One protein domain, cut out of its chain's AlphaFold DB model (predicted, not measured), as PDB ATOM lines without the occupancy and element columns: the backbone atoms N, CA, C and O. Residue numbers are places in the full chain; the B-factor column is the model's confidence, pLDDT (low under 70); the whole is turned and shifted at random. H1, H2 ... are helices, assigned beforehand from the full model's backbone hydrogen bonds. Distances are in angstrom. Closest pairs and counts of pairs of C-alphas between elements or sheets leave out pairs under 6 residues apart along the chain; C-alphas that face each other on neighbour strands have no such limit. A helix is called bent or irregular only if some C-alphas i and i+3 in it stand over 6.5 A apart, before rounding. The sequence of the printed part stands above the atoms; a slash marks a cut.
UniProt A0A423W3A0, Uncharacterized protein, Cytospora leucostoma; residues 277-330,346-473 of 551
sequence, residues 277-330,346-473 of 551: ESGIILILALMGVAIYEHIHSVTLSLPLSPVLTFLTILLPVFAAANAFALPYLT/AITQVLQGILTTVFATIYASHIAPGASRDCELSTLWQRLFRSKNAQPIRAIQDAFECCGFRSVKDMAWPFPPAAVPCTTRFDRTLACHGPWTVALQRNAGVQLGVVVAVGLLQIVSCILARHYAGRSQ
ATOM      1  N   GLU A 277     -31.871  17.595   4.481       70.50
ATOM      2  CA  GLU A 277     -30.589  17.745   3.790       70.50
ATOM      3  C   GLU A 277     -30.764  17.775   2.267       70.50
ATOM      4  O   GLU A 277     -30.256  18.679   1.597       70.50
ATOM      5  N   SER A 278     -31.577  16.870   1.715       73.19
ATOM      6  CA  SER A 278     -31.889  16.853   0.277       73.19
ATOM      7  C   SER A 278     -32.592  18.133  -0.207       73.19
ATOM      8  O   SER A 278     -32.296  18.628  -1.298       73.19
ATOM      9  N   GLY A 279     -33.469  18.726   0.610       73.81
ATOM     10  CA  GLY A 279     -34.130  19.998   0.300       73.81
ATOM     11  C   GLY A 279     -33.174  21.197   0.290       73.81
ATOM     12  O   GLY A 279     -33.245  22.036  -0.612       73.81
ATOM     13  N   ILE A 280     -32.252  21.267   1.256       77.94
ATOM     14  CA  ILE A 280     -31.250  22.342   1.347       77.94
ATOM     15  C   ILE A 280     -30.280  22.277   0.163       77.94
ATOM     16  O   ILE A 280     -30.004  23.307  -0.455       77.94
ATOM     17  N   ILE A 281     -29.822  21.078  -0.206       81.69
ATOM     18  CA  ILE A 281     -28.938  20.873  -1.363       81.69
ATOM     19  C   ILE A 281     -29.614  21.357  -2.655       81.69
ATOM     20  O   ILE A 281     -28.989  22.068  -3.444       81.69
ATOM     21  N   LEU A 282     -30.901  21.050  -2.852       84.50
ATOM     22  CA  LEU A 282     -31.662  21.516  -4.015       84.50
ATOM     23  C   LEU A 282     -31.782  23.049  -4.054       84.50
ATOM     24  O   LEU A 282     -31.614  23.652  -5.114       84.50
ATOM     25  N   ILE A 283     -32.036  23.693  -2.912       84.06
ATOM     26  CA  ILE A 283     -32.109  25.159  -2.824       84.06
ATOM     27  C   ILE A 283     -30.750  25.787  -3.157       84.06
ATOM     28  O   ILE A 283     -30.695  26.705  -3.974       84.06
ATOM     29  N   LEU A 284     -29.654  25.279  -2.586       86.88
ATOM     30  CA  LEU A 284     -28.299  25.763  -2.874       86.88
ATOM     31  C   LEU A 284     -27.916  25.566  -4.347       86.88
ATOM     32  O   LEU A 284     -27.298  26.450  -4.940       86.88
ATOM     33  N   ALA A 285     -28.333  24.459  -4.964       89.38
ATOM     34  CA  ALA A 285     -28.129  24.225  -6.391       89.38
ATOM     35  C   ALA A 285     -28.889  25.249  -7.254       89.38
ATOM     36  O   ALA A 285     -28.302  25.845  -8.157       89.38
ATOM     37  N   LEU A 286     -30.166  25.518  -6.948       90.06
ATOM     38  CA  LEU A 286     -30.968  26.527  -7.656       90.06
ATOM     39  C   LEU A 286     -30.382  27.941  -7.505       90.06
ATOM     40  O   LEU A 286     -30.342  28.697  -8.475       90.06
ATOM     41  N   MET A 287     -29.875  28.272  -6.315       90.56
ATOM     42  CA  MET A 287     -29.143  29.514  -6.051       90.56
ATOM     43  C   MET A 287     -27.871  29.613  -6.892       90.56
ATOM     44  O   MET A 287     -27.639  30.635  -7.533       90.56
ATOM     45  N   GLY A 288     -27.061  28.551  -6.917       90.31
ATOM     46  CA  GLY A 288     -25.818  28.501  -7.686       90.31
ATOM     47  C   GLY A 288     -26.055  28.710  -9.182       90.31
ATOM     48  O   GLY A 288     -25.366  29.519  -9.802       90.31
ATOM     49  N   VAL A 289     -27.083  28.059  -9.740       92.94
ATOM     50  CA  VAL A 289     -27.496  28.261 -11.138       92.94
ATOM     51  C   VAL A 289     -27.942  29.708 -11.370       92.94
ATOM     52  O   VAL A 289     -27.473  30.342 -12.312       92.94
ATOM     53  N   ALA A 290     -28.786  30.274 -10.500       90.88
ATOM     54  CA  ALA A 290     -29.255  31.653 -10.646       90.88
ATOM     55  C   ALA A 290     -28.116  32.689 -10.564       90.88
ATOM     56  O   ALA A 290     -28.116  33.658 -11.328       90.88
ATOM     57  N   ILE A 291     -27.134  32.475  -9.679       92.00
ATOM     58  CA  ILE A 291     -25.944  33.328  -9.528       92.00
ATOM     59  C   ILE A 291     -25.054  33.238 -10.767       92.00
ATOM     60  O   ILE A 291     -24.636  34.270 -11.293       92.00
ATOM     61  N   TYR A 292     -24.784  32.023 -11.249       94.50
ATOM     62  CA  TYR A 292     -23.999  31.816 -12.463       94.50
ATOM     63  C   TYR A 292     -24.632  32.540 -13.654       94.50
ATOM     64  O   TYR A 292     -23.970  33.330 -14.327       94.50
ATOM     65  N   GLU A 293     -25.936  32.349 -13.856       92.75
ATOM     66  CA  GLU A 293     -26.692  32.996 -14.928       92.75
ATOM     67  C   GLU A 293     -26.748  34.522 -14.771       92.75
ATOM     68  O   GLU A 293     -26.690  35.251 -15.760       92.75
ATOM     69  N   HIS A 294     -26.813  35.039 -13.541       91.75
ATOM     70  CA  HIS A 294     -26.736  36.478 -13.291       91.75
ATOM     71  C   HIS A 294     -25.382  37.048 -13.731       91.75
ATOM     72  O   HIS A 294     -25.348  37.996 -14.519       91.75
ATOM     73  N   ILE A 295     -24.273  36.434 -13.307       92.00
ATOM     74  CA  ILE A 295     -22.921  36.845 -13.715       92.00
ATOM     75  C   ILE A 295     -22.782  36.747 -15.240       92.00
ATOM     76  O   ILE A 295     -22.299  37.679 -15.891       92.00
ATOM     77  N   HIS A 296     -23.268  35.657 -15.833       90.56
ATOM     78  CA  HIS A 296     -23.241  35.452 -17.277       90.56
ATOM     79  C   HIS A 296     -24.066  36.515 -18.028       90.56
ATOM     80  O   HIS A 296     -23.627  37.047 -19.048       90.56
ATOM     81  N   SER A 297     -25.221  36.915 -17.487       90.19
ATOM     82  CA  SER A 297     -26.063  37.963 -18.074       90.19
ATOM     83  C   SER A 297     -25.425  39.352 -18.061       90.19
ATOM     84  O   SER A 297     -25.526  40.080 -19.052       90.19
ATOM     85  N   VAL A 298     -24.718  39.690 -16.981       89.12
ATOM     86  CA  VAL A 298     -24.021  40.973 -16.826       89.12
ATOM     87  C   VAL A 298     -22.784  41.024 -17.722       89.12
ATOM     88  O   VAL A 298     -22.578  42.006 -18.434       89.12
ATOM     89  N   THR A 299     -21.993  39.949 -17.743       88.88
ATOM     90  CA  THR A 299     -20.779  39.854 -18.575       88.88
ATOM     91  C   THR A 299     -21.084  39.933 -20.071       88.88
ATOM     92  O   THR A 299     -20.372  40.623 -20.799       88.88
ATOM     93  N   LEU A 300     -22.179  39.317 -20.528       87.81
ATOM     94  CA  LEU A 300     -22.637  39.391 -21.921       87.81
ATOM     95  C   LEU A 300     -23.522  40.610 -22.232       87.81
ATOM     96  O   LEU A 300     -24.019  40.727 -23.357       87.81
ATOM     97  N   SER A 301     -23.737  41.508 -21.259       85.81
ATOM     98  CA  SER A 301     -24.593  42.701 -21.391       85.81
ATOM     99  C   SER A 301     -25.958  42.389 -22.017       85.81
ATOM    100  O   SER A 301     -26.442  43.111 -22.894       85.81
ATOM    101  N   LEU A 302     -26.561  41.271 -21.607       88.75
ATOM    102  CA  LEU A 302     -27.858  40.848 -22.121       88.75
ATOM    103  C   LEU A 302     -28.947  41.853 -21.702       88.75
ATOM    104  O   LEU A 302     -28.842  42.443 -20.627       88.75
ATOM    105  N   PRO A 303     -30.013  42.043 -22.506       86.44
ATOM    106  CA  PRO A 303     -31.156  42.903 -22.174       86.44
ATOM    107  C   PRO A 303     -32.046  42.309 -21.061       86.44
ATOM    108  O   PRO A 303     -33.267  42.304 -21.155       86.44
ATOM    109  N   LEU A 304     -31.444  41.777 -20.001       86.12
ATOM    110  CA  LEU A 304     -32.125  41.354 -18.785       86.12
ATOM    111  C   LEU A 304     -31.863  42.417 -17.720       86.12
ATOM    112  O   LEU A 304     -30.722  42.816 -17.493       86.12
ATOM    113  N   SER A 305     -32.920  42.894 -17.061       88.56
ATOM    114  CA  SER A 305     -32.757  43.831 -15.949       88.56
ATOM    115  C   SER A 305     -31.958  43.162 -14.820       88.56
ATOM    116  O   SER A 305     -32.384  42.102 -14.346       88.56
ATOM    117  N   PRO A 306     -30.861  43.767 -14.321       88.12
ATOM    118  CA  PRO A 306     -30.092  43.210 -13.206       88.12
ATOM    119  C   PRO A 306     -30.953  42.978 -11.961       88.12
ATOM    120  O   PRO A 306     -30.770  41.992 -11.248       88.12
ATOM    121  N   VAL A 307     -31.948  43.847 -11.744       88.19
ATOM    122  CA  VAL A 307     -32.916  43.739 -10.645       88.19
ATOM    123  C   VAL A 307     -33.728  42.450 -10.759       88.19
ATOM    124  O   VAL A 307     -33.899  41.752  -9.768       88.19
ATOM    125  N   LEU A 308     -34.179  42.090 -11.963       90.50
ATOM    126  CA  LEU A 308     -34.955  40.870 -12.192       90.50
ATOM    127  C   LEU A 308     -34.129  39.621 -11.843       90.50
ATOM    128  O   LEU A 308     -34.580  38.787 -11.064       90.50
ATOM    129  N   THR A 309     -32.898  39.538 -12.354       91.56
ATOM    130  CA  THR A 309     -31.982  38.416 -12.077       91.56
ATOM    131  C   THR A 309     -31.512  38.353 -10.623       91.56
ATOM    132  O   THR A 309     -31.217  37.281 -10.114       91.56
ATOM    133  N   PHE A 310     -31.444  39.486  -9.924       91.50
ATOM    134  CA  PHE A 310     -31.117  39.499  -8.500       91.50
ATOM    135  C   PHE A 310     -32.300  39.007  -7.656       91.50
ATOM    136  O   PHE A 310     -32.132  38.231  -6.717       91.50
ATOM    137  N   LEU A 311     -33.521  39.401  -8.018       89.75
ATOM    138  CA  LEU A 311     -34.721  38.941  -7.329       89.75
ATOM    139  C   LEU A 311     -34.990  37.443  -7.555       89.75
ATOM    140  O   LEU A 311     -35.532  36.800  -6.655       89.75
ATOM    141  N   THR A 312     -34.579  36.854  -8.688       90.44
ATOM    142  CA  THR A 312     -34.630  35.388  -8.857       90.44
ATOM    143  C   THR A 312     -33.647  34.650  -7.965       90.44
ATOM    144  O   THR A 312     -33.989  33.571  -7.492       90.44
ATOM    145  N   ILE A 313     -32.484  35.234  -7.665       92.06
ATOM    146  CA  ILE A 313     -31.556  34.694  -6.663       92.06
ATOM    147  C   ILE A 313     -32.190  34.752  -5.268       92.06
ATOM    148  O   ILE A 313     -32.008  33.847  -4.473       92.06
ATOM    149  N   LEU A 314     -32.979  35.766  -4.924       89.00
ATOM    150  CA  LEU A 314     -33.586  35.824  -3.585       89.00
ATOM    151  C   LEU A 314     -34.794  34.885  -3.410       89.00
ATOM    152  O   LEU A 314     -35.139  34.507  -2.286       89.00
ATOM    153  N   LEU A 315     -35.438  34.485  -4.507       88.31
ATOM    154  CA  LEU A 315     -36.677  33.701  -4.510       88.31
ATOM    155  C   LEU A 315     -36.578  32.348  -3.766       88.31
ATOM    156  O   LEU A 315     -37.466  32.070  -2.954       88.31
ATOM    157  N   PRO A 316     -35.538  31.512  -3.985       85.88
ATOM    158  CA  PRO A 316     -35.352  30.254  -3.266       85.88
ATOM    159  C   PRO A 316     -35.083  30.464  -1.771       85.88
ATOM    160  O   PRO A 316     -35.604  29.714  -0.949       85.88
ATOM    161  N   VAL A 317     -34.331  31.511  -1.407       83.44
ATOM    162  CA  VAL A 317     -34.008  31.833  -0.004       83.44
ATOM    163  C   VAL A 317     -35.268  32.198   0.769       83.44
ATOM    164  O   VAL A 317     -35.506  31.653   1.845       83.44
ATOM    165  N   PHE A 318     -36.120  33.061   0.210       81.44
ATOM    166  CA  PHE A 318     -37.397  33.400   0.839       81.44
ATOM    167  C   PHE A 318     -38.341  32.194   0.922       81.44
ATOM    168  O   PHE A 318     -39.061  32.052   1.908       81.44
ATOM    169  N   ALA A 319     -38.316  31.295  -0.071       77.88
ATOM    170  CA  ALA A 319     -39.138  30.080  -0.057       77.88
ATOM    171  C   ALA A 319     -38.702  29.137   1.072       77.88
ATOM    172  O   ALA A 319     -39.544  28.624   1.809       77.88
ATOM    173  N   ALA A 320     -37.389  28.967   1.237       75.12
ATOM    174  CA  ALA A 320     -36.795  28.197   2.318       75.12
ATOM    175  C   ALA A 320     -37.088  28.837   3.682       75.12
ATOM    176  O   ALA A 320     -37.617  28.180   4.571       75.12
ATOM    177  N   ALA A 321     -36.849  30.140   3.839       75.00
ATOM    178  CA  ALA A 321     -37.140  30.847   5.083       75.00
ATOM    179  C   ALA A 321     -38.612  30.676   5.503       75.00
ATOM    180  O   ALA A 321     -38.883  30.342   6.654       75.00
ATOM    181  N   ASN A 322     -39.554  30.795   4.564       69.56
ATOM    182  CA  ASN A 322     -40.981  30.593   4.828       69.56
ATOM    183  C   ASN A 322     -41.340  29.130   5.148       69.56
ATOM    184  O   ASN A 322     -42.205  28.887   5.989       69.56
ATOM    185  N   ALA A 323     -40.688  28.155   4.509       69.69
ATOM    186  CA  ALA A 323     -40.929  26.732   4.758       69.69
ATOM    187  C   ALA A 323     -40.340  26.241   6.096       69.69
ATOM    188  O   ALA A 323     -40.926  25.367   6.731       69.69
ATOM    189  N   PHE A 324     -39.213  26.808   6.539       65.50
ATOM    190  CA  PHE A 324     -38.463  26.353   7.716       65.50
ATOM    191  C   PHE A 324     -38.736  27.175   8.984       65.50
ATOM    192  O   PHE A 324     -38.876  26.604  10.068       65.50
ATOM    193  N   ALA A 325     -38.843  28.505   8.883       61.41
ATOM    194  CA  ALA A 325     -39.078  29.356  10.053       61.41
ATOM    195  C   ALA A 325     -40.465  29.110  10.664       61.41
ATOM    196  O   ALA A 325     -40.631  29.181  11.878       61.41
ATOM    197  N   LEU A 326     -41.455  28.776   9.834       58.41
ATOM    198  CA  LEU A 326     -42.837  28.630  10.264       58.41
ATOM    199  C   LEU A 326     -43.077  27.432  11.209       58.41
ATOM    200  O   LEU A 326     -43.585  27.661  12.307       58.41
ATOM    201  N   PRO A 327     -42.663  26.189  10.885       55.78
ATOM    202  CA  PRO A 327     -42.783  25.066  11.817       55.78
ATOM    203  C   PRO A 327     -41.875  25.220  13.049       55.78
ATOM    204  O   PRO A 327     -42.267  24.827  14.150       55.78
ATOM    205  N   TYR A 328     -40.692  25.829  12.898       48.19
ATOM    206  CA  TYR A 328     -39.752  26.042  14.004       48.19
ATOM    207  C   TYR A 328     -40.286  27.041  15.046       48.19
ATOM    208  O   TYR A 328     -40.204  26.780  16.249       48.19
ATOM    209  N   LEU A 329     -40.907  28.142  14.608       46.66
ATOM    210  CA  LEU A 329     -41.510  29.141  15.499       46.66
ATOM    211  C   LEU A 329     -42.760  28.608  16.215       46.66
ATOM    212  O   LEU A 329     -42.952  28.903  17.392       46.66
ATOM    213  N   THR A 330     -43.567  27.767  15.558       50.72
ATOM    214  CA  THR A 330     -44.756  27.150  16.181       50.72
ATOM    215  C   THR A 330     -44.433  26.056  17.200       50.72
ATOM    216  O   THR A 330     -45.281  25.714  18.015       50.72
ATOM    217  N   ALA A 346     -50.003  32.814   5.358       60.41
ATOM    218  CA  ALA A 346     -50.705  32.800   4.080       60.41
ATOM    219  C   ALA A 346     -50.407  34.046   3.221       60.41
ATOM    220  O   ALA A 346     -50.353  33.940   2.001       60.41
ATOM    221  N   ILE A 347     -50.194  35.219   3.831       62.38
ATOM    222  CA  ILE A 347     -49.952  36.472   3.095       62.38
ATOM    223  C   ILE A 347     -48.584  36.420   2.410       62.38
ATOM    224  O   ILE A 347     -48.466  36.761   1.233       62.38
ATOM    225  N   THR A 348     -47.559  35.943   3.121       67.50
ATOM    226  CA  THR A 348     -46.206  35.797   2.570       67.50
ATOM    227  C   THR A 348     -46.155  34.724   1.482       67.50
ATOM    228  O   THR A 348     -45.530  34.950   0.447       67.50
ATOM    229  N   GLN A 349     -46.884  33.613   1.640       69.31
ATOM    230  CA  GLN A 349     -47.013  32.580   0.604       69.31
ATOM    231  C   GLN A 349     -47.717  33.086  -0.663       69.31
ATOM    232  O   GLN A 349     -47.256  32.815  -1.772       69.31
ATOM    233  N   VAL A 350     -48.804  33.853  -0.522       72.25
ATOM    234  CA  VAL A 350     -49.532  34.423  -1.668       72.25
ATOM    235  C   VAL A 350     -48.674  35.447  -2.406       72.25
ATOM    236  O   VAL A 350     -48.561  35.379  -3.629       72.25
ATOM    237  N   LEU A 351     -48.017  36.358  -1.680       77.25
ATOM    238  CA  LEU A 351     -47.129  37.355  -2.279       77.25
ATOM    239  C   LEU A 351     -45.985  36.694  -3.057       77.25
ATOM    240  O   LEU A 351     -45.650  37.118  -4.164       77.25
ATOM    241  N   GLN A 352     -45.420  35.620  -2.505       80.81
ATOM    242  CA  GLN A 352     -44.339  34.897  -3.154       80.81
ATOM    243  C   GLN A 352     -44.807  34.123  -4.397       80.81
ATOM    244  O   GLN A 352     -44.084  34.105  -5.394       80.81
ATOM    245  N   GLY A 353     -46.019  33.559  -4.385       81.25
ATOM    246  CA  GLY A 353     -46.636  32.933  -5.562       81.25
ATOM    247  C   GLY A 353     -46.968  33.928  -6.684       81.25
ATOM    248  O   GLY A 353     -46.833  33.619  -7.871       81.25
ATOM    249  N   ILE A 354     -47.355  35.155  -6.329       83.50
ATOM    250  CA  ILE A 354     -47.538  36.238  -7.307       83.50
ATOM    251  C   ILE A 354     -46.187  36.592  -7.941       83.50
ATOM    252  O   ILE A 354     -46.082  36.667  -9.165       83.50
ATOM    253  N   LEU A 355     -45.140  36.752  -7.126       84.69
ATOM    254  CA  LEU A 355     -43.805  37.118  -7.600       84.69
ATOM    255  C   LEU A 355     -43.200  36.057  -8.537       84.69
ATOM    256  O   LEU A 355     -42.672  36.408  -9.592       84.69
ATOM    257  N   THR A 356     -43.326  34.767  -8.200       88.56
ATOM    258  CA  THR A 356     -42.867  33.661  -9.063       88.56
ATOM    259  C   THR A 356     -43.598  33.661 -10.406       88.56
ATOM    260  O   THR A 356     -42.966  33.525 -11.453       88.56
ATOM    261  N   THR A 357     -44.910  33.898 -10.405       86.69
ATOM    262  CA  THR A 357     -45.720  33.952 -11.633       86.69
ATOM    263  C   THR A 357     -45.337  35.138 -12.521       86.69
ATOM    264  O   THR A 357     -45.190  34.990 -13.740       86.69
ATOM    265  N   VAL A 358     -45.125  36.314 -11.926       89.69
ATOM    266  CA  VAL A 358     -44.681  37.515 -12.649       89.69
ATOM    267  C   VAL A 358     -43.313  37.279 -13.286       89.69
ATOM    268  O   VAL A 358     -43.143  37.538 -14.478       89.69
ATOM    269  N   PHE A 359     -42.354  36.726 -12.542       91.69
ATOM    270  CA  PHE A 359     -41.018  36.448 -13.074       91.69
ATOM    271  C   PHE A 359     -41.050  35.407 -14.187       91.69
ATOM    272  O   PHE A 359     -40.442  35.630 -15.232       91.69
ATOM    273  N   ALA A 360     -41.818  34.327 -14.022       91.19
ATOM    274  CA  ALA A 360     -41.997  33.329 -15.072       91.19
ATOM    275  C   ALA A 360     -42.541  33.960 -16.364       91.19
ATOM    276  O   ALA A 360     -42.051  33.680 -17.457       91.19
ATOM    277  N   THR A 361     -43.500  34.879 -16.240       88.81
ATOM    278  CA  THR A 361     -44.082  35.586 -17.389       88.81
ATOM    279  C   THR A 361     -43.057  36.490 -18.081       88.81
ATOM    280  O   THR A 361     -42.970  36.492 -19.311       88.81
ATOM    281  N   ILE A 362     -42.245  37.223 -17.311       89.38
ATOM    282  CA  ILE A 362     -41.207  38.105 -17.862       89.38
ATOM    283  C   ILE A 362     -40.129  37.285 -18.584       89.38
ATOM    284  O   ILE A 362     -39.826  37.576 -19.740       89.38
ATOM    285  N   TYR A 363     -39.600  36.216 -17.983       92.25
ATOM    286  CA  TYR A 363     -38.604  35.373 -18.658       92.25
ATOM    287  C   TYR A 363     -39.161  34.679 -19.900       92.25
ATOM    288  O   TYR A 363     -38.493  34.653 -20.934       92.25
ATOM    289  N   ALA A 364     -40.409  34.201 -19.852       89.12
ATOM    290  CA  ALA A 364     -41.075  33.622 -21.016       89.12
ATOM    291  C   ALA A 364     -41.188  34.618 -22.185       89.12
ATOM    292  O   ALA A 364     -41.071  34.219 -23.348       89.12
ATOM    293  N   SER A 365     -41.347  35.915 -21.899       87.44
ATOM    294  CA  SER A 365     -41.411  36.957 -22.932       87.44
ATOM    295  C   SER A 365     -40.101  37.126 -23.713       87.44
ATOM    296  O   SER A 365     -40.144  37.406 -24.910       87.44
ATOM    297  N   HIS A 366     -38.946  36.867 -23.088       85.44
ATOM    298  CA  HIS A 366     -37.634  36.935 -23.745       85.44
ATOM    299  C   HIS A 366     -37.307  35.684 -24.583       85.44
ATOM    300  O   HIS A 366     -36.434  35.734 -25.451       85.44
ATOM    301  N   ILE A 367     -38.018  34.573 -24.357       87.25
ATOM    302  CA  ILE A 367     -37.883  33.329 -25.132       87.25
ATOM    303  C   ILE A 367     -38.710  33.409 -26.422       87.25
ATOM    304  O   ILE A 367     -38.281  32.916 -27.470       87.25
ATOM    305  N   ALA A 368     -39.887  34.040 -26.356       80.75
ATOM    306  CA  ALA A 368     -40.831  34.094 -27.463       80.75
ATOM    307  C   ALA A 368     -40.225  34.769 -28.718       80.75
ATOM    308  O   ALA A 368     -39.656  35.862 -28.634       80.75
ATOM    309  N   PRO A 369     -40.346  34.150 -29.907       75.06
ATOM    310  CA  PRO A 369     -39.879  34.756 -31.148       75.06
ATOM    311  C   PRO A 369     -40.775  35.943 -31.527       75.06
ATOM    312  O   PRO A 369     -41.992  35.800 -31.637       75.06
ATOM    313  N   GLY A 370     -40.186  37.120 -31.757       74.81
ATOM    314  CA  GLY A 370     -40.951  38.307 -32.133       74.81
ATOM    315  C   GLY A 370     -40.103  39.527 -32.492       74.81
ATOM    316  O   GLY A 370     -38.947  39.653 -32.088       74.81
ATOM    317  N   ALA A 371     -40.722  40.456 -33.227       78.19
ATOM    318  CA  ALA A 371     -40.120  41.731 -33.625       78.19
ATOM    319  C   ALA A 371     -39.785  42.638 -32.426       78.19
ATOM    320  O   ALA A 371     -38.889  43.471 -32.524       78.19
ATOM    321  N   SER A 372     -40.472  42.464 -31.291       79.19
ATOM    322  CA  SER A 372     -40.200  43.179 -30.038       79.19
ATOM    323  C   SER A 372     -38.808  42.864 -29.486       79.19
ATOM    324  O   SER A 372     -38.053  43.792 -29.211       79.19
ATOM    325  N   ARG A 373     -38.427  41.579 -29.419       86.25
ATOM    326  CA  ARG A 373     -37.097  41.130 -28.968       86.25
ATOM    327  C   ARG A 373     -35.991  41.663 -29.878       86.25
ATOM    328  O   ARG A 373     -34.972  42.154 -29.403       86.25
ATOM    329  N   ASP A 374     -36.193  41.594 -31.194       87.62
ATOM    330  CA  ASP A 374     -35.217  42.118 -32.156       87.62
ATOM    331  C   ASP A 374     -35.112  43.649 -32.093       87.62
ATOM    332  O   ASP A 374     -34.012  44.193 -32.220       87.62
ATOM    333  N   CYS A 375     -36.229  44.347 -31.859       88.56
ATOM    334  CA  CYS A 375     -36.254  45.791 -31.641       88.56
ATOM    335  C   CYS A 375     -35.483  46.167 -30.373       88.56
ATOM    336  O   CYS A 375     -34.599  47.020 -30.432       88.56
ATOM    337  N   GLU A 376     -35.736  45.486 -29.256       88.06
ATOM    338  CA  GLU A 376     -35.045  45.705 -27.985       88.06
ATOM    339  C   GLU A 376     -33.535  45.471 -28.111       88.06
ATOM    340  O   GLU A 376     -32.739  46.345 -27.749       88.06
ATOM    341  N   LEU A 377     -33.139  44.349 -28.721       91.12
ATOM    342  CA  LEU A 377     -31.738  43.994 -28.938       91.12
ATOM    343  C   LEU A 377     -31.034  45.013 -29.851       91.12
ATOM    344  O   LEU A 377     -29.928  45.465 -29.554       91.12
ATOM    345  N   SER A 378     -31.707  45.441 -30.925       92.69
ATOM    346  CA  SER A 378     -31.182  46.467 -31.832       92.69
ATOM    347  C   SER A 378     -31.071  47.841 -31.172       92.69
ATOM    348  O   SER A 378     -30.070  48.530 -31.360       92.69
ATOM    349  N   THR A 379     -32.044  48.218 -30.341       93.25
ATOM    350  CA  THR A 379     -32.063  49.499 -29.626       93.25
ATOM    351  C   THR A 379     -30.980  49.535 -28.552       93.25
ATOM    352  O   THR A 379     -30.341  50.568 -28.344       93.25
ATOM    353  N   LEU A 380     -30.749  48.421 -27.853       92.12
ATOM    354  CA  LEU A 380     -29.648  48.296 -26.900       92.12
ATOM    355  C   LEU A 380     -28.294  48.419 -27.611       92.12
ATOM    356  O   LEU A 380     -27.485  49.259 -27.219       92.12
ATOM    357  N   TRP A 381     -28.076  47.662 -28.690       93.00
ATOM    358  CA  TRP A 381     -26.826  47.727 -29.454       93.00
ATOM    359  C   TRP A 381     -26.558  49.129 -30.009       93.00
ATOM    360  O   TRP A 381     -25.463  49.670 -29.858       93.00
ATOM    361  N   GLN A 382     -27.577  49.762 -30.597       94.06
ATOM    362  CA  GLN A 382     -27.480  51.131 -31.102       94.06
ATOM    363  C   GLN A 382     -27.119  52.127 -29.998       94.06
ATOM    364  O   GLN A 382     -26.295  53.012 -30.232       94.06
ATOM    365  N   ARG A 383     -27.703  51.992 -28.800       93.44
ATOM    366  CA  ARG A 383     -27.360  52.837 -27.647       93.44
ATOM    367  C   ARG A 383     -25.893  52.675 -27.253       93.44
ATOM    368  O   ARG A 383     -25.207  53.686 -27.129       93.44
ATOM    369  N   LEU A 384     -25.408  51.436 -27.136       91.25
ATOM    370  CA  LEU A 384     -24.007  51.138 -26.809       91.25
ATOM    371  C   LEU A 384     -23.029  51.685 -27.860       91.25
ATOM    372  O   LEU A 384     -21.965  52.205 -27.521       91.25
ATOM    373  N   PHE A 385     -23.393  51.594 -29.141       91.81
ATOM    374  CA  PHE A 385     -22.551  52.072 -30.236       91.81
ATOM    375  C   PHE A 385     -22.509  53.603 -30.298       91.81
ATOM    376  O   PHE A 385     -21.439  54.190 -30.478       91.81
ATOM    377  N   ARG A 386     -23.660  54.268 -30.112       92.00
ATOM    378  CA  ARG A 386     -23.758  55.738 -30.093       92.00
ATOM    379  C   ARG A 386     -22.996  56.353 -28.925       92.00
ATOM    380  O   ARG A 386     -22.361  57.384 -29.120       92.00
ATOM    381  N   SER A 387     -23.008  55.716 -27.753       92.19
ATOM    382  CA  SER A 387     -22.232  56.170 -26.594       92.19
ATOM    383  C   SER A 387     -20.733  55.865 -26.695       92.19
ATOM    384  O   SER A 387     -19.987  56.251 -25.803       92.19
ATOM    385  N   LYS A 388     -20.277  55.187 -27.764       88.06
ATOM    386  CA  LYS A 388     -18.880  54.754 -27.959       88.06
ATOM    387  C   LYS A 388     -18.345  53.906 -26.796       88.06
ATOM    388  O   LYS A 388     -17.147  53.900 -26.513       88.06
ATOM    389  N   ASN A 389     -19.217  53.121 -26.164       87.50
ATOM    390  CA  ASN A 389     -18.829  52.208 -25.093       87.50
ATOM    391  C   ASN A 389     -18.161  50.958 -25.682       87.50
ATOM    392  O   ASN A 389     -18.827  49.999 -26.068       87.50
ATOM    393  N   ALA A 390     -16.827  50.970 -25.748       87.06
ATOM    394  CA  ALA A 390     -16.040  49.875 -26.316       87.06
ATOM    395  C   ALA A 390     -16.160  48.562 -25.526       87.06
ATOM    396  O   ALA A 390     -16.202  47.498 -26.129       87.06
ATOM    397  N   GLN A 391     -16.226  48.638 -24.193       90.38
ATOM    398  CA  GLN A 391     -16.198  47.475 -23.296       90.38
ATOM    399  C   GLN A 391     -17.309  46.440 -23.576       90.38
ATOM    400  O   GLN A 391     -16.967  45.302 -23.889       90.38
ATOM    401  N   PRO A 392     -18.611  46.788 -23.545       90.25
ATOM    402  CA  PRO A 392     -19.682  45.808 -23.748       90.25
ATOM    403  C   PRO A 392     -19.730  45.269 -25.182       90.25
ATOM    404  O   PRO A 392     -19.928  44.077 -25.384       90.25
ATOM    405  N   ILE A 393     -19.495  46.122 -26.187       91.06
ATOM    406  CA  ILE A 393     -19.487  45.692 -27.592       91.06
ATOM    407  C   ILE A 393     -18.325  44.725 -27.843       91.06
ATOM    408  O   ILE A 393     -18.525  43.675 -28.450       91.06
ATOM    409  N   ARG A 394     -17.132  45.035 -27.321       91.06
ATOM    410  CA  ARG A 394     -15.970  44.147 -27.396       91.06
ATOM    411  C   ARG A 394     -16.221  42.829 -26.666       91.06
ATOM    412  O   ARG A 394     -15.927  41.789 -27.236       91.06
ATOM    413  N   ALA A 395     -16.794  42.862 -25.463       91.81
ATOM    414  CA  ALA A 395     -17.114  41.654 -24.705       91.81
ATOM    415  C   ALA A 395     -18.049  40.719 -25.490       91.81
ATOM    416  O   ALA A 395     -17.787  39.524 -25.567       91.81
ATOM    417  N   ILE A 396     -19.085  41.263 -26.140       92.62
ATOM    418  CA  ILE A 396     -19.999  40.468 -26.974       92.62
ATOM    419  C   ILE A 396     -19.279  39.928 -28.219       92.62
ATOM    420  O   ILE A 396     -19.393  38.744 -28.531       92.62
ATOM    421  N   GLN A 397     -18.519  40.771 -28.926       92.50
ATOM    422  CA  GLN A 397     -17.789  40.359 -30.131       92.50
ATOM    423  C   GLN A 397     -16.731  39.290 -29.842       92.50
ATOM    424  O   GLN A 397     -16.552  38.384 -30.654       92.50
ATOM    425  N   ASP A 398     -16.030  39.400 -28.713       92.69
ATOM    426  CA  ASP A 398     -15.014  38.440 -28.277       92.69
ATOM    427  C   ASP A 398     -15.650  37.139 -27.768       92.69
ATOM    428  O   ASP A 398     -15.137  36.070 -28.080       92.69
ATOM    429  N   ALA A 399     -16.791  37.201 -27.072       92.50
ATOM    430  CA  ALA A 399     -17.479  36.013 -26.560       92.50
ATOM    431  C   ALA A 399     -18.092  35.120 -27.654       92.50
ATOM    432  O   ALA A 399     -18.184  33.910 -27.467       92.50
ATOM    433  N   PHE A 400     -18.530  35.702 -28.777       93.50
ATOM    434  CA  PHE A 400     -19.187  34.966 -29.868       93.50
ATOM    435  C   PHE A 400     -18.390  34.949 -31.176       93.50
ATOM    436  O   PHE A 400     -18.946  34.590 -32.212       93.50
ATOM    437  N   GLU A 401     -17.128  35.387 -31.148       94.62
ATOM    438  CA  GLU A 401     -16.252  35.458 -32.328       94.62
ATOM    439  C   GLU A 401     -16.928  36.112 -33.549       94.62
ATOM    440  O   GLU A 401     -16.780  35.698 -34.699       94.62
ATOM    441  N   CYS A 402     -17.683  37.180 -33.302       94.56
ATOM    442  CA  CYS A 402     -18.504  37.853 -34.302       94.56
ATOM    443  C   CYS A 402     -18.104  39.328 -34.463       94.56
ATOM    444  O   CYS A 402     -17.438  39.925 -33.610       94.56
ATOM    445  N   CYS A 403     -18.521  39.945 -35.567       93.44
ATOM    446  CA  CYS A 403     -18.371  41.377 -35.794       93.44
ATOM    447  C   CYS A 403     -19.699  42.023 -36.185       93.44
ATOM    448  O   CYS A 403     -20.465  41.476 -36.973       93.44
ATOM    449  N   GLY A 404     -19.940  43.222 -35.653       92.19
ATOM    450  CA  GLY A 404     -21.124  44.019 -35.965       92.19
ATOM    451  C   GLY A 404     -22.452  43.384 -35.542       92.19
ATOM    452  O   GLY A 404     -22.501  42.274 -35.016       92.19
ATOM    453  N   PHE A 405     -23.553  44.109 -35.734       93.62
ATOM    454  CA  PHE A 405     -24.868  43.669 -35.256       93.62
ATOM    455  C   PHE A 405     -25.605  42.790 -36.273       93.62
ATOM    456  O   PHE A 405     -25.630  41.570 -36.131       93.62
ATOM    457  N   ARG A 406     -26.206  43.396 -37.309       92.75
ATOM    458  CA  ARG A 406     -26.920  42.678 -38.388       92.75
ATOM    459  C   ARG A 406     -26.003  42.260 -39.533       92.75
ATOM    460  O   ARG A 406     -26.340  41.365 -40.299       92.75
ATOM    461  N   SER A 407     -24.868  42.934 -39.667       91.62
ATOM    462  CA  SER A 407     -23.861  42.696 -40.693       91.62
ATOM    463  C   SER A 407     -22.479  42.916 -40.099       91.62
ATOM    464  O   SER A 407     -22.314  43.696 -39.163       91.62
ATOM    465  N   VAL A 408     -21.480  42.268 -40.689       90.00
ATOM    466  CA  VAL A 408     -20.099  42.224 -40.197       90.00
ATOM    467  C   VAL A 408     -19.437  43.609 -40.120       90.00
ATOM    468  O   VAL A 408     -18.555  43.857 -39.300       90.00
ATOM    469  N   LYS A 409     -19.888  44.535 -40.972       84.44
ATOM    470  CA  LYS A 409     -19.395  45.921 -41.044       84.44
ATOM    471  C   LYS A 409     -20.260  46.913 -40.258       84.44
ATOM    472  O   LYS A 409     -19.875  48.070 -40.114       84.44
ATOM    473  N   ASP A 410     -21.430  46.489 -39.784       87.75
ATOM    474  CA  ASP A 410     -22.445  47.373 -39.210       87.75
ATOM    475  C   ASP A 410     -22.279  47.515 -37.693       87.75
ATOM    476  O   ASP A 410     -22.377  46.536 -36.955       87.75
ATOM    477  N   MET A 411     -22.048  48.746 -37.225       89.06
ATOM    478  CA  MET A 411     -21.897  49.092 -35.806       89.06
ATOM    479  C   MET A 411     -20.899  48.197 -35.041       89.06
ATOM    480  O   MET A 411     -21.138  47.830 -33.890       89.06
ATOM    481  N   ALA A 412     -19.790  47.825 -35.687       90.06
ATOM    482  CA  ALA A 412     -18.739  46.997 -35.101       90.06
ATOM    483  C   ALA A 412     -17.710  47.842 -34.333       90.06
ATOM    484  O   ALA A 412     -17.392  48.966 -34.735       90.06
ATOM    485  N   TRP A 413     -17.151  47.290 -33.256       90.62
ATOM    486  CA  TRP A 413     -15.893  47.771 -32.690       90.62
ATOM    487  C   TRP A 413     -14.721  47.051 -33.392       90.62
ATOM    488  O   TRP A 413     -14.879  45.875 -33.740       90.62
ATOM    489  N   PRO A 414     -13.554  47.691 -33.623       90.62
ATOM    490  CA  PRO A 414     -13.165  49.070 -33.276       90.62
ATOM    491  C   PRO A 414     -13.933  50.175 -34.026       90.62
ATOM    492  O   PRO A 414     -14.294  50.008 -35.186       90.62
ATOM    493  N   PHE A 415     -14.176  51.320 -33.374       89.81
ATOM    494  CA  PHE A 415     -14.981  52.407 -33.949       89.81
ATOM    495  C   PHE A 415     -14.245  53.166 -35.085       89.81
ATOM    496  O   PHE A 415     -13.088  53.542 -34.894       89.81
ATOM    497  N   PRO A 416     -14.905  53.472 -36.226       81.44
ATOM    498  CA  PRO A 416     -14.344  54.310 -37.300       81.44
ATOM    499  C   PRO A 416     -14.012  55.739 -36.820       81.44
ATOM    500  O   PRO A 416     -14.674  56.200 -35.881       81.44
ATOM    501  N   PRO A 417     -13.066  56.472 -37.461       65.94
ATOM    502  CA  PRO A 417     -12.569  56.271 -38.836       65.94
ATOM    503  C   PRO A 417     -11.137  55.714 -39.002       65.94
ATOM    504  O   PRO A 417     -10.767  55.374 -40.118       65.94
ATOM    505  N   ALA A 418     -10.332  55.603 -37.939       56.53
ATOM    506  CA  ALA A 418      -8.888  55.317 -38.047       56.53
ATOM    507  C   ALA A 418      -8.470  53.877 -37.671       56.53
ATOM    508  O   ALA A 418      -7.280  53.592 -37.553       56.53
ATOM    509  N   ALA A 419      -9.421  52.965 -37.455       70.81
ATOM    510  CA  ALA A 419      -9.137  51.602 -37.012       70.81
ATOM    511  C   ALA A 419      -9.382  50.567 -38.120       70.81
ATOM    512  O   ALA A 419     -10.396  50.617 -38.817       70.81
ATOM    513  N   VAL A 420      -8.453  49.612 -38.249       86.25
ATOM    514  CA  VAL A 420      -8.577  48.446 -39.139       86.25
ATOM    515  C   VAL A 420      -9.912  47.736 -38.857       86.25
ATOM    516  O   VAL A 420     -10.203  47.480 -37.683       86.25
ATOM    517  N   PRO A 421     -10.717  47.406 -39.890       86.06
ATOM    518  CA  PRO A 421     -11.997  46.732 -39.712       86.06
ATOM    519  C   PRO A 421     -11.874  45.464 -38.863       86.06
ATOM    520  O   PRO A 421     -10.907  44.709 -38.990       86.06
ATOM    521  N   CYS A 422     -12.889  45.208 -38.034       88.31
ATOM    522  CA  CYS A 422     -12.964  44.033 -37.158       88.31
ATOM    523  C   CYS A 422     -12.694  42.719 -37.909       88.31
ATOM    524  O   CYS A 422     -11.938  41.880 -37.427       88.31
ATOM    525  N   THR A 423     -13.217  42.599 -39.134       88.19
ATOM    526  CA  THR A 423     -13.026  41.436 -40.012       88.19
ATOM    527  C   THR A 423     -11.566  41.158 -40.318       88.19
ATOM    528  O   THR A 423     -11.120  40.032 -40.216       88.19
ATOM    529  N   THR A 424     -10.804  42.190 -40.669       87.12
ATOM    530  CA  THR A 424      -9.392  42.062 -41.054       87.12
ATOM    531  C   THR A 424      -8.463  41.975 -39.850       87.12
ATOM    532  O   THR A 424      -7.349  41.484 -39.977       87.12
ATOM    533  N   ARG A 425      -8.895  42.473 -38.686       88.38
ATOM    534  CA  ARG A 425      -8.082  42.467 -37.464       88.38
ATOM    535  C   ARG A 425      -8.195  41.159 -36.680       88.38
ATOM    536  O   ARG A 425      -7.213  40.753 -36.072       88.38
ATOM    537  N   PHE A 426      -9.382  40.556 -36.657       89.44
ATOM    538  CA  PHE A 426      -9.685  39.378 -35.839       89.44
ATOM    539  C   PHE A 426     -10.128  38.156 -36.656       89.44
ATOM    540  O   PHE A 426     -10.466  37.144 -36.059       89.44
ATOM    541  N   ASP A 427     -10.156  38.256 -37.989       91.62
ATOM    542  CA  ASP A 427     -10.567  37.190 -38.922       91.62
ATOM    543  C   ASP A 427     -11.985  36.630 -38.681       91.62
ATOM    544  O   ASP A 427     -12.286  35.456 -38.875       91.62
ATOM    545  N   ARG A 428     -12.901  37.499 -38.233       90.69
ATOM    546  CA  ARG A 428     -14.294  37.145 -37.908       90.69
ATOM    547  C   ARG A 428     -15.235  37.553 -39.040       90.69
ATOM    548  O   ARG A 428     -15.281  38.726 -39.416       90.69
ATOM    549  N   THR A 429     -16.028  36.613 -39.554       90.88
ATOM    550  CA  THR A 429     -16.956  36.828 -40.689       90.88
ATOM    551  C   THR A 429     -18.439  36.705 -40.324       90.88
ATOM    552  O   THR A 429     -19.305  36.940 -41.168       90.88
ATOM    553  N   LEU A 430     -18.755  36.392 -39.065       94.38
ATOM    554  CA  LEU A 430     -20.119  36.193 -38.572       94.38
ATOM    555  C   LEU A 430     -20.696  37.474 -37.944       94.38
ATOM    556  O   LEU A 430     -19.984  38.214 -37.266       94.38
ATOM    557  N   ALA A 431     -21.997  37.723 -38.126       94.75
ATOM    558  CA  ALA A 431     -22.713  38.821 -37.467       94.75
ATOM    559  C   ALA A 431     -23.177  38.434 -36.050       94.75
ATOM    560  O   ALA A 431     -23.641  37.313 -35.836       94.75
ATOM    561  N   CYS A 432     -23.110  39.361 -35.087       94.44
ATOM    562  CA  CYS A 432     -23.390  39.048 -33.680       94.44
ATOM    563  C   CYS A 432     -24.872  38.866 -33.343       94.44
ATOM    564  O   CYS A 432     -25.171  38.256 -32.320       94.44
ATOM    565  N   HIS A 433     -25.805  39.373 -34.162       93.94
ATOM    566  CA  HIS A 433     -27.242  39.297 -33.864       93.94
ATOM    567  C   HIS A 433     -27.681  37.860 -33.566       93.94
ATOM    568  O   HIS A 433     -28.174  37.618 -32.471       93.94
ATOM    569  N   GLY A 434     -27.414  36.903 -34.460       92.50
ATOM    570  CA  GLY A 434     -27.823  35.503 -34.299       92.50
ATOM    571  C   GLY A 434     -27.323  34.857 -32.998       92.50
ATOM    572  O   GLY A 434     -28.151  34.546 -32.139       92.50
ATOM    573  N   PRO A 435     -26.001  34.694 -32.800       94.31
ATOM    574  CA  PRO A 435     -25.446  34.082 -31.588       94.31
ATOM    575  C   PRO A 435     -25.903  34.770 -30.296       94.31
ATOM    576  O   PRO A 435     -26.259  34.105 -29.322       94.31
ATOM    577  N   TRP A 436     -25.989  36.102 -30.308       93.00
ATOM    578  CA  TRP A 436     -26.420  36.878 -29.149       93.00
ATOM    579  C   TRP A 436     -27.917  36.701 -28.847       93.00
ATOM    580  O   TRP A 436     -28.302  36.639 -27.678       93.00
ATOM    581  N   THR A 437     -28.769  36.527 -29.872       91.62
ATOM    582  CA  THR A 437     -30.189  36.174 -29.673       91.62
ATOM    583  C   THR A 437     -30.348  34.821 -28.981       91.62
ATOM    584  O   THR A 437     -31.154  34.693 -28.061       91.62
ATOM    585  N   VAL A 438     -29.555  33.826 -29.390       92.44
ATOM    586  CA  VAL A 438     -29.615  32.465 -28.844       92.44
ATOM    587  C   VAL A 438     -29.133  32.455 -27.396       92.44
ATOM    588  O   VAL A 438     -29.764  31.829 -26.546       92.44
ATOM    589  N   ALA A 439     -28.071  33.204 -27.088       91.69
ATOM    590  CA  ALA A 439     -27.589  33.366 -25.718       91.69
ATOM    591  C   ALA A 439     -28.645  34.006 -24.800       91.69
ATOM    592  O   ALA A 439     -28.871  33.520 -23.691       91.69
ATOM    593  N   LEU A 440     -29.353  35.039 -25.276       91.25
ATOM    594  CA  LEU A 440     -30.462  35.648 -24.534       91.25
ATOM    595  C   LEU A 440     -31.575  34.637 -24.237       91.25
ATOM    596  O   LEU A 440     -32.042  34.552 -23.102       91.25
ATOM    597  N   GLN A 441     -31.991  33.868 -25.245       91.69
ATOM    598  CA  GLN A 441     -33.051  32.871 -25.092       91.69
ATOM    599  C   GLN A 441     -32.651  31.750 -24.134       91.69
ATOM    600  O   GLN A 441     -33.467  31.339 -23.311       91.69
ATOM    601  N   ARG A 442     -31.401  31.279 -24.208       92.81
ATOM    602  CA  ARG A 442     -30.878  30.250 -23.306       92.81
ATOM    603  C   ARG A 442     -30.895  30.731 -21.858       92.81
ATOM    604  O   ARG A 442     -31.487  30.054 -21.023       92.81
ATOM    605  N   ASN A 443     -30.333  31.905 -21.572       92.00
ATOM    606  CA  ASN A 443     -30.260  32.419 -20.199       92.00
ATOM    607  C   ASN A 443     -31.655  32.732 -19.638       92.00
ATOM    608  O   ASN A 443     -31.959  32.394 -18.494       92.00
ATOM    609  N   ALA A 444     -32.550  33.303 -20.456       92.44
ATOM    610  CA  ALA A 444     -33.946  33.501 -20.065       92.44
ATOM    611  C   ALA A 444     -34.670  32.166 -19.806       92.44
ATOM    612  O   ALA A 444     -35.439  32.061 -18.853       92.44
ATOM    613  N   GLY A 445     -34.398  31.135 -20.611       93.19
ATOM    614  CA  GLY A 445     -34.928  29.783 -20.429       93.19
ATOM    615  C   GLY A 445     -34.453  29.110 -19.144       93.19
ATOM    616  O   GLY A 445     -35.267  28.535 -18.421       93.19
ATOM    617  N   VAL A 446     -33.162  29.219 -18.816       93.62
ATOM    618  CA  VAL A 446     -32.609  28.675 -17.566       93.62
ATOM    619  C   VAL A 446     -33.216  29.390 -16.355       93.62
ATOM    620  O   VAL A 446     -33.690  28.726 -15.433       93.62
ATOM    621  N   GLN A 447     -33.298  30.724 -16.380       93.44
ATOM    622  CA  GLN A 447     -33.931  31.504 -15.307       93.44
ATOM    623  C   GLN A 447     -35.429  31.189 -15.156       93.44
ATOM    624  O   GLN A 447     -35.921  31.059 -14.035       93.44
ATOM    625  N   LEU A 448     -36.153  30.976 -16.263       94.38
ATOM    626  CA  LEU A 448     -37.532  30.483 -16.226       94.38
ATOM    627  C   LEU A 448     -37.617  29.113 -15.537       94.38
ATOM    628  O   LEU A 448     -38.483  28.912 -14.686       94.38
ATOM    629  N   GLY A 449     -36.705  28.196 -15.867       91.25
ATOM    630  CA  GLY A 449     -36.610  26.881 -15.232       91.25
ATOM    631  C   GLY A 449     -36.406  26.972 -13.718       91.25
ATOM    632  O   GLY A 449     -37.126  26.308 -12.971       91.25
ATOM    633  N   VAL A 450     -35.500  27.844 -13.257       92.88
ATOM    634  CA  VAL A 450     -35.275  28.099 -11.822       92.88
ATOM    635  C   VAL A 450     -36.554  28.604 -11.147       92.88
ATOM    636  O   VAL A 450     -36.960  28.064 -10.119       92.88
ATOM    637  N   VAL A 451     -37.234  29.596 -11.730       93.50
ATOM    638  CA  VAL A 451     -38.467  30.167 -11.158       93.50
ATOM    639  C   VAL A 451     -39.595  29.133 -11.085       93.50
ATOM    640  O   VAL A 451     -40.292  29.053 -10.070       93.50
ATOM    641  N   VAL A 452     -39.761  28.309 -12.123       91.88
ATOM    642  CA  VAL A 452     -40.756  27.224 -12.139       91.88
ATOM    643  C   VAL A 452     -40.423  26.163 -11.090       91.88
ATOM    644  O   VAL A 452     -41.319  25.742 -10.360       91.88
ATOM    645  N   ALA A 453     -39.153  25.772 -10.954       88.94
ATOM    646  CA  ALA A 453     -38.718  24.821  -9.932       88.94
ATOM    647  C   ALA A 453     -39.006  25.337  -8.511       88.94
ATOM    648  O   ALA A 453     -39.537  24.594  -7.685       88.94
ATOM    649  N   VAL A 454     -38.750  26.623  -8.243       89.56
ATOM    650  CA  VAL A 454     -39.107  27.273  -6.970       89.56
ATOM    651  C   VAL A 454     -40.624  27.262  -6.746       89.56
ATOM    652  O   VAL A 454     -41.075  26.951  -5.644       89.56
ATOM    653  N   GLY A 455     -41.422  27.550  -7.777       86.50
ATOM    654  CA  GLY A 455     -42.885  27.480  -7.699       86.50
ATOM    655  C   GLY A 455     -43.402  26.069  -7.389       86.50
ATOM    656  O   GLY A 455     -44.267  25.900  -6.530       86.50
ATOM    657  N   LEU A 456     -42.834  25.038  -8.018       86.75
ATOM    658  CA  LEU A 456     -43.167  23.638  -7.729       86.75
ATOM    659  C   LEU A 456     -42.787  23.254  -6.294       86.75
ATOM    660  O   LEU A 456     -43.593  22.634  -5.598       86.75
ATOM    661  N   LEU A 457     -41.610  23.677  -5.823       80.62
ATOM    662  CA  LEU A 457     -41.169  23.457  -4.446       80.62
ATOM    663  C   LEU A 457     -42.146  24.085  -3.435       80.62
ATOM    664  O   LEU A 457     -42.480  23.464  -2.428       80.62
ATOM    665  N   GLN A 458     -42.661  25.286  -3.721       80.56
ATOM    666  CA  GLN A 458     -43.666  25.957  -2.887       80.56
ATOM    667  C   GLN A 458     -44.994  25.196  -2.847       80.56
ATOM    668  O   GLN A 458     -45.575  25.035  -1.772       80.56
ATOM    669  N   ILE A 459     -45.461  24.700  -3.996       80.19
ATOM    670  CA  ILE A 459     -46.691  23.901  -4.088       80.19
ATOM    671  C   ILE A 459     -46.539  22.607  -3.282       80.19
ATOM    672  O   ILE A 459     -47.400  22.296  -2.457       80.19
ATOM    673  N   VAL A 460     -45.425  21.888  -3.460       77.44
ATOM    674  CA  VAL A 460     -45.118  20.659  -2.712       77.44
ATOM    675  C   VAL A 460     -45.037  20.945  -1.211       77.44
ATOM    676  O   VAL A 460     -45.655  20.230  -0.425       77.44
ATOM    677  N   SER A 461     -44.363  22.022  -0.806       70.88
ATOM    678  CA  SER A 461     -44.256  22.430   0.601       70.88
ATOM    679  C   SER A 461     -45.627  22.747   1.222       70.88
ATOM    680  O   SER A 461     -45.925  22.305   2.332       70.88
ATOM    681  N   CYS A 462     -46.529  23.398   0.478       69.81
ATOM    682  CA  CYS A 462     -47.908  23.639   0.921       69.81
ATOM    683  C   CYS A 462     -48.731  22.345   1.052       69.81
ATOM    684  O   CYS A 462     -49.520  22.202   1.991       69.81
ATOM    685  N   ILE A 463     -48.568  21.401   0.121       69.19
ATOM    686  CA  ILE A 463     -49.250  20.097   0.159       69.19
ATOM    687  C   ILE A 463     -48.758  19.277   1.356       69.19
ATOM    688  O   ILE A 463     -49.571  18.736   2.106       69.19
ATOM    689  N   LEU A 464     -47.442  19.234   1.579       65.31
ATOM    690  CA  LEU A 464     -46.843  18.541   2.716       65.31
ATOM    691  C   LEU A 464     -47.277  19.170   4.042       65.31
ATOM    692  O   LEU A 464     -47.679  18.437   4.940       65.31
ATOM    693  N   ALA A 465     -47.299  20.500   4.158       63.31
ATOM    694  CA  ALA A 465     -47.788  21.180   5.359       63.31
ATOM    695  C   ALA A 465     -49.235  20.778   5.707       63.31
ATOM    696  O   ALA A 465     -49.540  20.513   6.871       63.31
ATOM    697  N   ARG A 466     -50.113  20.641   4.702       60.72
ATOM    698  CA  ARG A 466     -51.483  20.130   4.891       60.72
ATOM    699  C   ARG A 466     -51.516  18.660   5.309       60.72
ATOM    700  O   ARG A 466     -52.323  18.292   6.158       60.72
ATOM    701  N   HIS A 467     -50.646  17.834   4.736       60.16
ATOM    702  CA  HIS A 467     -50.577  16.406   5.040       60.16
ATOM    703  C   HIS A 467     -50.024  16.133   6.452       60.16
ATOM    704  O   HIS A 467     -50.541  15.278   7.168       60.16
ATOM    705  N   TYR A 468     -49.005  16.880   6.886       48.31
ATOM    706  CA  TYR A 468     -48.417  16.769   8.226       48.31
ATOM    707  C   TYR A 468     -49.321  17.351   9.320       48.31
ATOM    708  O   TYR A 468     -49.440  16.750  10.391       48.31
ATOM    709  N   ALA A 469     -50.034  18.448   9.042       51.03
ATOM    710  CA  ALA A 469     -51.068  18.966   9.942       51.03
ATOM    711  C   ALA A 469     -52.209  17.955  10.178       51.03
ATOM    712  O   ALA A 469     -52.898  18.035  11.187       51.03
ATOM    713  N   GLY A 470     -52.379  16.970   9.289       43.25
ATOM    714  CA  GLY A 470     -53.372  15.905   9.413       43.25
ATOM    715  C   GLY A 470     -53.032  14.773  10.393       43.25
ATOM    716  O   GLY A 470     -53.847  13.859  10.507       43.25
ATOM    717  N   ARG A 471     -51.872  14.776  11.085       42.72
ATOM    718  CA  ARG A 471     -51.457  13.630  11.934       42.72
ATOM    719  C   ARG A 471     -51.169  13.917  13.416       42.72
ATOM    720  O   ARG A 471     -51.206  12.966  14.188       42.72
ATOM    721  N   SER A 472     -50.925  15.157  13.857       39.59
ATOM    722  CA  SER A 472     -50.619  15.441  15.283       39.59
ATOM    723  C   SER A 472     -51.587  16.381  16.003       39.59
ATOM    724  O   SER A 472     -51.558  16.461  17.227       39.59
ATOM    725  N   GLN A 473     -52.508  17.017  15.290       36.66
ATOM    726  CA  GLN A 473     -53.743  17.533  15.858       36.66
ATOM    727  C   GLN A 473     -54.812  17.319  14.803       36.66
ATOM    728  O   GLN A 473     -54.636  17.714  13.654       36.66
TER     729      GLN A 473
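What this domain is: This is residues 277 to 330 and 346 to 473 of the 551 residues of an uncharacterized protein of Cytospora leucostoma (UniProt A0A423W3A0). A long rod: H1, the bent H2, H3 and the long H7 run up and down its length as a loose bundle, and a small head of H4, H5, H6 and unnamed residues 400 to 421 lies at one end. Residues 466 to 473, of which 466 to 472 belong to H7, stick out at the other end. The printed part has 182 residues with seven named helices, H1 to H7 along the chain, and no named strand; the class is all helix. It is loose, radius of gyration of the C-alphas 21.4 A, spanning 79 by 30 by 23 A.

How they stand to each other: H2, residues 306 to 330, was assigned as one helix by its hydrogen bonds but is bent, C-alphas 313 and 316 being 6.8 A apart; its arms H2a, 306 to 313, and H2b, 316 to 330, stand at a steep tilt of 43 degrees. H1, residues 277 to 299, and H2a form a helical hairpin, closest C-alphas Ala 290 and Ile 313, 5.5 A. H3, residues 346 to 367, touches H7, residues 433 to 472, opposite ways at a shallow tilt of 23 degrees, closest C-alphas Ile 367 and Gln 441, 4.9 A. H1, H2b, H3 and H7 make an up and down bundle, each running against the one before. H4, residues 371 to 386, touches H5, residues 390 to 399, with 381 to 385 alone, closest C-alphas Leu 384 and Ile 393, 7.1 A. H6, residues 422 to 426, touches no helix. Every O i to N i+4 pair is within hydrogen-bond range in H1, H2a, H4, H5 and H6; H2b has 9 of 11, H3 17 of 18, H7 34 of 36.

Where its parts are: H1 begins at C-alpha 277 (-30.589, 17.745, 3.790) and measures 32.9 A, H3 31.9 A. H7 measures 59.4 A and ends at C-alpha 472 (-50.619, 15.441, 15.283).

The domain as a whole: The C-alphas of Ala 418 and Gln 473 are farthest apart, 79.7 A. Residues 331 to 345 are not printed; C-alphas 330 and 346 are 14.6 A apart across the cut. The link H5 to H6 is long. The pLDDT is under 70 in residues 322 to 330, 346 to 349, 417 to 418 and 462 to 473.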